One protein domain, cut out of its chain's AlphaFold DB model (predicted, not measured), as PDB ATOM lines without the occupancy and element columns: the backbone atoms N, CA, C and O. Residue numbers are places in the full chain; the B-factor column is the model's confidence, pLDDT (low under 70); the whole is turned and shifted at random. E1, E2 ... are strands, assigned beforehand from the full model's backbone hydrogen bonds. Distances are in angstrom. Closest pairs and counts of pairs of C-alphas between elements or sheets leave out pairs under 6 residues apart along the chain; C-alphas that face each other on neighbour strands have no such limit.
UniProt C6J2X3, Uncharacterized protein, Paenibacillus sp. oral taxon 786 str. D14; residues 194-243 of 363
ATOM      1  N   TYR A 194       1.521 -87.947 -55.804       76.62
ATOM      2  CA  TYR A 194       2.015 -89.156 -55.151       76.62
ATOM      3  C   TYR A 194       0.834 -89.989 -54.677       76.62
ATOM      4  O   TYR A 194      -0.070 -89.504 -53.993       76.62
ATOM      5  N   VAL A 195       0.842 -91.269 -55.033       81.12
ATOM      6  CA  VAL A 195      -0.222 -92.200 -54.674       81.12
ATOM      7  C   VAL A 195       0.388 -93.423 -54.012       81.12
ATOM      8  O   VAL A 195       1.322 -94.026 -54.535       81.12
ATOM      9  N   GLY A 196      -0.175 -93.826 -52.877       88.94
ATOM     10  CA  GLY A 196       0.283 -95.006 -52.161       88.94
ATOM     11  C   GLY A 196      -0.790 -95.622 -51.279       88.94
ATOM     12  O   GLY A 196      -1.935 -95.169 -51.228       88.94
ATOM     13  N   ALA A 197      -0.421 -96.705 -50.603       90.81
ATOM     14  CA  ALA A 197      -1.268 -97.339 -49.608       90.81
ATOM     15  C   ALA A 197      -0.441 -97.812 -48.422       90.81
ATOM     16  O   ALA A 197       0.672 -98.306 -48.588       90.81
ATOM     17  N   ILE A 198      -1.033 -97.712 -47.239       92.81
ATOM     18  CA  ILE A 198      -0.527 -98.329 -46.021       92.81
ATOM     19  C   ILE A 198      -1.565 -99.287 -45.448       92.81
ATOM     20  O   ILE A 198      -2.774 -99.132 -45.645       92.81
ATOM     21  N   GLU A 199      -1.077-100.277 -44.710       91.81
ATOM     22  CA  GLU A 199      -1.909-101.173 -43.922       91.81
ATOM     23  C   GLU A 199      -1.461-101.150 -42.472       91.81
ATOM     24  O   GLU A 199      -0.277-101.313 -42.176       91.81
ATOM     25  N   PHE A 200      -2.413-101.003 -41.560       88.12
ATOM     26  CA  PHE A 200      -2.116-100.967 -40.137       88.12
ATOM     27  C   PHE A 200      -3.195-101.660 -39.314       88.12
ATOM     28  O   PHE A 200      -4.353-101.796 -39.718       88.12
ATOM     29  N   ALA A 201      -2.782-102.149 -38.149       89.50
ATOM     30  CA  ALA A 201      -3.691-102.718 -37.171       89.50
ATOM     31  C   ALA A 201      -4.326-101.585 -36.353       89.50
ATOM     32  O   ALA A 201      -3.612-100.738 -35.822       89.50
ATOM     33  N   GLN A 202      -5.654-101.591 -36.230       86.25
ATOM     34  CA  GLN A 202      -6.405-100.621 -35.431       86.25
ATOM     35  C   GLN A 202      -7.184-101.349 -34.335       86.25
ATOM     36  O   GLN A 202      -7.897-102.319 -34.603       86.25
ATOM     37  N   LYS A 203      -7.075-100.871 -33.090       87.25
ATOM     38  CA  LYS A 203      -7.806-101.437 -31.947       87.25
ATOM     39  C   LYS A 203      -9.315-101.417 -32.232       87.25
ATOM     40  O   LYS A 203      -9.858-100.380 -32.596       87.25
ATOM     41  N   GLY A 204      -9.975-102.565 -32.066       86.50
ATOM     42  CA  GLY A 204     -11.406-102.742 -32.355       86.50
ATOM     43  C   GLY A 204     -11.720-103.351 -33.727       86.50
ATOM     44  O   GLY A 204     -12.851-103.772 -33.947       86.50
ATOM     45  N   PHE A 205     -10.734-103.485 -34.619       80.00
ATOM     46  CA  PHE A 205     -10.899-104.140 -35.918       80.00
ATOM     47  C   PHE A 205     -10.162-105.483 -35.951       80.00
ATOM     48  O   PHE A 205      -9.011-105.586 -35.534       80.00
ATOM     49  N   LYS A 206     -10.836-106.533 -36.446       84.00
ATOM     50  CA  LYS A 206     -10.272-107.897 -36.541       84.00
ATOM     51  C   LYS A 206      -9.225-108.046 -37.650       84.00
ATOM     52  O   LYS A 206      -8.388-108.937 -37.581       84.00
ATOM     53  N   SER A 207      -9.283-107.204 -38.676       85.44
ATOM     54  CA  SER A 207      -8.369-107.205 -39.820       85.44
ATOM     55  C   SER A 207      -7.617-105.879 -39.912       85.44
ATOM     56  O   SER A 207      -8.092-104.850 -39.428       85.44
ATOM     57  N   LYS A 208      -6.434-105.902 -40.543       87.75
ATOM     58  CA  LYS A 208      -5.697-104.673 -40.862       87.75
ATOM     59  C   LYS A 208      -6.562-103.776 -41.739       87.75
ATOM     60  O   LYS A 208      -7.124-104.234 -42.739       87.75
ATOM     61  N   LEU A 209      -6.627-102.505 -41.367       88.94
ATOM     62  CA  LEU A 209      -7.254-101.477 -42.176       88.94
ATOM     63  C   LEU A 209      -6.279-101.068 -43.272       88.94
ATOM     64  O   LEU A 209      -5.086-100.899 -43.015       88.94
ATOM     65  N   ARG A 210      -6.796-100.924 -44.491       91.19
ATOM     66  CA  ARG A 210      -6.046-100.389 -45.620       91.19
ATOM     67  C   ARG A 210      -6.459 -98.944 -45.840       91.19
ATOM     68  O   ARG A 210      -7.646 -98.627 -45.944       91.19
ATOM     69  N   GLN A 211      -5.454 -98.092 -45.945       93.19
ATOM     70  CA  GLN A 211      -5.608 -96.680 -46.218       93.19
ATOM     71  C   GLN A 211      -4.832 -96.347 -47.486       93.19
ATOM     72  O   GLN A 211      -3.627 -96.571 -47.563       93.19
ATOM     73  N   VAL A 212      -5.538 -95.853 -48.494       91.69
ATOM     74  CA  VAL A 212      -4.955 -95.310 -49.721       91.69
ATOM     75  C   VAL A 212      -4.822 -93.806 -49.545       91.69
ATOM     76  O   VAL A 212      -5.749 -93.170 -49.054       91.69
ATOM     77  N   PHE A 213      -3.692 -93.234 -49.941       91.56
ATOM     78  CA  PHE A 213      -3.467 -91.794 -49.891       91.56
ATOM     79  C   PHE A 213      -3.139 -91.245 -51.277       91.56
ATOM     80  O   PHE A 213      -2.452 -91.889 -52.073       91.56
ATOM     81  N   HIS A 214      -3.648 -90.047 -51.544       89.88
ATOM     82  CA  HIS A 214      -3.356 -89.235 -52.717       89.88
ATOM     83  C   HIS A 214      -2.817 -87.894 -52.236       89.88
ATOM     84  O   HIS A 214      -3.554 -87.097 -51.658       89.88
ATOM     85  N   VAL A 215      -1.521 -87.685 -52.429       86.19
ATOM     86  CA  VAL A 215      -0.823 -86.463 -52.044       86.19
ATOM     87  C   VAL A 215      -0.657 -85.604 -53.283       86.19
ATOM     88  O   VAL A 215      -0.110 -86.038 -54.298       86.19
ATOM     89  N   ILE A 216      -1.143 -84.379 -53.178       80.69
ATOM     90  CA  ILE A 216      -1.024 -83.344 -54.185       80.69
ATOM     91  C   ILE A 216      -0.084 -82.293 -53.613       80.69
ATOM     92  O   ILE A 216      -0.412 -81.613 -52.641       80.69
ATOM     93  N   GLU A 217       1.082 -82.161 -54.227       76.81
ATOM     94  CA  GLU A 217       2.023 -81.098 -53.910       76.81
ATOM     95  C   GLU A 217       1.752 -79.906 -54.830       76.81
ATOM     96  O   GLU A 217       1.767 -80.031 -56.055       76.81
ATOM     97  N   ARG A 218       1.459 -78.745 -54.240       68.88
ATOM     98  CA  ARG A 218       1.245 -77.490 -54.963       68.88
ATOM     99  C   ARG A 218       2.335 -76.507 -54.580       68.88
ATOM    100  O   ARG A 218       2.374 -76.034 -53.451       68.88
ATOM    101  N   THR A 219       3.182 -76.146 -55.527       62.16
ATOM    102  CA  THR A 219       4.198 -75.097 -55.357       62.16
ATOM    103  C   THR A 219       3.649 -73.692 -55.628       62.16
ATOM    104  O   THR A 219       4.383 -72.715 -55.529       62.16
ATOM    105  N   MET A 220       2.363 -73.574 -55.975       52.47
ATOM    106  CA  MET A 220       1.737 -72.328 -56.416       52.47
ATOM    107  C   MET A 220       0.228 -72.318 -56.121       52.47
ATOM    108  O   MET A 220      -0.434 -73.362 -56.194       52.47
ATOM    109  N   GLU A 221      -0.314 -71.149 -55.781       56.66
ATOM    110  CA  GLU A 221      -1.748 -70.928 -55.556       56.66
ATOM    111  C   GLU A 221      -2.561 -70.858 -56.869       56.66
ATOM    112  O   GLU A 221      -1.991 -70.665 -57.946       56.66
ATOM    113  N   PRO A 222      -3.905 -71.029 -56.823       47.47
ATOM    114  CA  PRO A 222      -4.767 -70.965 -58.012       47.47
ATOM    115  C   PRO A 222      -4.746 -69.625 -58.765       47.47
ATOM    116  O   PRO A 222      -5.137 -69.581 -59.927       47.47
ATOM    117  N   ASP A 223      -4.324 -68.542 -58.117       50.97
ATOM    118  CA  ASP A 223      -4.163 -67.212 -58.714       50.97
ATOM    119  C   ASP A 223      -2.759 -66.974 -59.306       50.97
ATOM    120  O   ASP A 223      -2.526 -65.939 -59.929       50.97
ATOM    121  N   GLY A 224      -1.847 -67.947 -59.181       46.38
ATOM    122  CA  GLY A 224      -0.493 -67.897 -59.729       46.38
ATOM    123  C   GLY A 224       0.591 -67.450 -58.743       46.38
ATOM    124  O   GLY A 224       1.747 -67.345 -59.145       46.38
ATOM    125  N   GLN A 225       0.273 -67.210 -57.466       55.38
ATOM    126  CA  GLN A 225       1.291 -66.866 -56.467       55.38
ATOM    127  C   GLN A 225       2.179 -68.078 -56.141       55.38
ATOM    128  O   GLN A 225       1.700 -69.088 -55.617       55.38
ATOM    129  N   LEU A 226       3.487 -67.977 -56.414       53.91
ATOM    130  CA  LEU A 226       4.466 -68.986 -55.997       53.91
ATOM    131  C   LEU A 226       4.510 -69.076 -54.468       53.91
ATOM    132  O   LEU A 226       4.596 -68.065 -53.761       53.91
ATOM    133  N   LEU A 227       4.461 -70.306 -53.963       58.97
ATOM    134  CA  LEU A 227       4.525 -70.601 -52.543       58.97
ATOM    135  C   LEU A 227       5.974 -70.875 -52.142       58.97
ATOM    136  O   LEU A 227       6.602 -71.798 -52.655       58.97
ATOM    137  N   LEU A 228       6.484 -70.117 -51.167       62.00
ATOM    138  CA  LEU A 228       7.806 -70.361 -50.573       62.00
ATOM    139  C   LEU A 228       7.899 -71.761 -49.936       62.00
ATOM    140  O   LEU A 228       8.967 -72.364 -49.902       62.00
ATOM    141  N   VAL A 229       6.771 -72.276 -49.441       74.19
ATOM    142  CA  VAL A 229       6.623 -73.640 -48.925       74.19
ATOM    143  C   VAL A 229       5.472 -74.305 -49.679       74.19
ATOM    144  O   VAL A 229       4.358 -73.778 -49.619       74.19
ATOM    145  N   PRO A 230       5.687 -75.445 -50.364       71.62
ATOM    146  CA  PRO A 230       4.630 -76.112 -51.108       71.62
ATOM    147  C   PRO A 230       3.431 -76.436 -50.215       71.62
ATOM    148  O   PRO A 230       3.566 -76.974 -49.113       71.62
ATOM    149  N   LYS A 231       2.232 -76.140 -50.708       76.62
ATOM    150  CA  LYS A 231       0.993 -76.574 -50.078       76.62
ATOM    151  C   LYS A 231       0.772 -78.040 -50.413       76.62
ATOM    152  O   LYS A 231       0.592 -78.407 -51.572       76.62
ATOM    153  N   ILE A 232       0.752 -78.869 -49.379       84.44
ATOM    154  CA  ILE A 232       0.496 -80.299 -49.503       84.44
ATOM    155  C   ILE A 232      -0.975 -80.551 -49.176       84.44
ATOM    156  O   ILE A 232      -1.435 -80.287 -48.066       84.44
ATOM    157  N   GLU A 233      -1.719 -81.060 -50.149       82.56
ATOM    158  CA  GLU A 233      -3.093 -81.526 -49.976       82.56
ATOM    159  C   GLU A 233      -3.088 -83.057 -49.973       82.56
ATOM    160  O   GLU A 233      -2.574 -83.687 -50.894       82.56
ATOM    161  N   VAL A 234      -3.622 -83.670 -48.914       86.75
ATOM    162  CA  VAL A 234      -3.629 -85.128 -48.752       86.75
ATOM    163  C   VAL A 234      -5.065 -85.616 -48.686       86.75
ATOM    164  O   VAL A 234      -5.776 -85.353 -47.718       86.75
ATOM    165  N   HIS A 235      -5.483 -86.372 -49.696       86.69
ATOM    166  CA  HIS A 235      -6.731 -87.123 -49.648       86.69
ATOM    167  C   HIS A 235      -6.463 -88.537 -49.156       86.69
ATOM    168  O   HIS A 235      -5.524 -89.202 -49.593       86.69
ATOM    169  N   VAL A 236      -7.310 -89.005 -48.245       90.31
ATOM    170  CA  VAL A 236      -7.135 -90.283 -47.564       90.31
ATOM    171  C   VAL A 236      -8.407 -91.108 -47.700       90.31
ATOM    172  O   VAL A 236      -9.489 -90.676 -47.309       90.31
ATOM    173  N   TYR A 237      -8.262 -92.323 -48.218       89.12
ATOM    174  CA  TYR A 237      -9.353 -93.244 -48.502       89.12
ATOM    175  C   TYR A 237      -9.188 -94.509 -47.669       89.12
ATOM    176  O   TYR A 237      -8.240 -95.276 -47.842       89.12
ATOM    177  N   TRP A 238     -10.143 -94.753 -46.780       89.75
ATOM    178  CA  TRP A 238     -10.236 -96.004 -46.039       89.75
ATOM    179  C   TRP A 238     -11.012 -97.008 -46.872       89.75
ATOM    180  O   TRP A 238     -12.141 -96.740 -47.280       89.75
ATOM    181  N   THR A 239     -10.412 -98.158 -47.166       87.69
ATOM    182  CA  THR A 239     -11.029 -99.114 -48.083       87.69
ATOM    183  C   THR A 239     -10.722-100.553 -47.702       87.69
ATOM    184  O   THR A 239      -9.644-100.869 -47.209       87.69
ATOM    185  N   SER A 240     -11.671-101.450 -47.960       88.75
ATOM    186  CA  SER A 240     -11.448-102.900 -47.926       88.75
ATOM    187  C   SER A 240     -10.961-103.450 -49.272       88.75
ATOM    188  O   SER A 240     -10.538-104.605 -49.346       88.75
ATOM    189  N   LEU A 241     -11.006-102.642 -50.337       88.00
ATOM    190  CA  LEU A 241     -10.586-103.045 -51.674       88.00
ATOM    191  C   LEU A 241      -9.089-103.359 -51.689       88.00
ATOM    192  O   LEU A 241      -8.306-102.706 -51.002       88.00
ATOM    193  N   ARG A 242      -8.678-104.332 -52.508       89.31
ATOM    194  CA  ARG A 242      -7.268-104.749 -52.671       89.31
ATOM    195  C   ARG A 242      -6.665-104.373 -54.027       89.31
ATOM    196  O   ARG A 242      -5.520-104.704 -54.298       89.31
ATOM    197  N   CYS A 243      -7.417-103.669 -54.871       86.50
ATOM    198  CA  CYS A 243      -6.926-103.163 -56.151       86.50
ATOM    199  C   CYS A 243      -5.857-102.072 -55.966       86.50
ATOM    200  O   CYS A 243      -5.669-101.545 -54.862       86.50
TER     201      CYS A 243
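This is residues 194 to 243 of the 363 residues of an uncharacterized protein of Paenibacillus sp. oral taxon 786 str. D14 (UniProt C6J2X3). The printed part is a long, twisted ribbon: a hairpin of two long strands, E2 and E3, with the shorter strand E1 side by side with residues 209 to 215 of E2, so that the ribbon is three strands wide along that stretch and two strands wide toward the turn from E2 to E3. The loop of residues 201 to 208 lies at one end of the length and the turn of residues 221 to 225 at the other, while residues 240 to 243 make a short tail after E3. The printed part has 50 residues with three named strands, E1, E2 and E3 in that order along the chain, and no named helix; its class is all strand. The sheet has the order E1, E2, E3 and is antiparallel throughout. The whole is extended, with a radius of gyration of the C-alphas of 15.4 A, and spans 47 by 23 by 13 A, only just a rod.

Strand E1 takes residues 194 to 200, from Tyr 194, whose C-alpha is at (2.015, -89.156, -55.151), to Phe 200, whose C-alpha is at (-2.116, -100.967, -40.137); its first and last C-alphas are 19.5 A apart. After the loop of residues 201 to 208, strand E2 takes residues 209 to 220, from Leu 209 to Met 220, and measures 33.7 A from first to last C-alpha. Its last C-alpha, that of Met 220, is at (1.737, -72.328, -56.416). After residues 221 to 225, strand E3 takes residues 226 to 239, from Leu 226 to Thr 239, and measures 34.8 A. E3 is the longest strand by residues, with 14, and it bends by 74 degrees at residue 229. It ends with C-alpha 239 at (-11.029, -99.114, -48.083), and residues 240 to 243 follow.

The three strands form a meander, each strand the antiparallel neighbour of the one before. E1 and E2 are a hairpin, with 151 degrees between their N-to-C directions. Their facing C-alphas run from 194 and 215, 5.0 A apart, to 200 and 209, 5.6 A apart. N 194 and O 215 are within hydrogen-bond range at 2.9 A, and so are N 209 and O 200 at 2.9 A. E2 is the inner strand, and E1 and E3 are the edge strands. E2 and E3 are also a hairpin, with 162 degrees between their directions. Among their C-alphas that face each other are 211 and 238, 4.7 A apart, and 219 and 230, 4.4 A apart. N 214 and O 235 are within hydrogen-bond range at 2.8 A, and so are N 231 and O 218 at 2.7 A. Near the turn, C-alpha 220 faces C-alpha 226 at 4.3 A, and N 227 and O 219 are within hydrogen-bond range at 2.9 A; residue 229, where E3 bends, lies between the facing residues 226 and 230 along the chain.

The two C-alphas farthest apart are those of Lys 206 and Gly 224, 47.3 A, one in each of the two links. The first and last printed C-alphas, those of Tyr 194 and Cys 243, are 16.6 A apart. The sheet's C-alphas lie up to 6.2 A off the best plane through them. The link from E1 to E2, with 8 residues, is short, and the link from E2 to E3, with 5 residues, is tight. The printed part has no cut. The mean pLDDT of the printed part is 79.5, and residues 218 to 228 are under 70, a stretch of low confidence that holds the turn from E2 to E3.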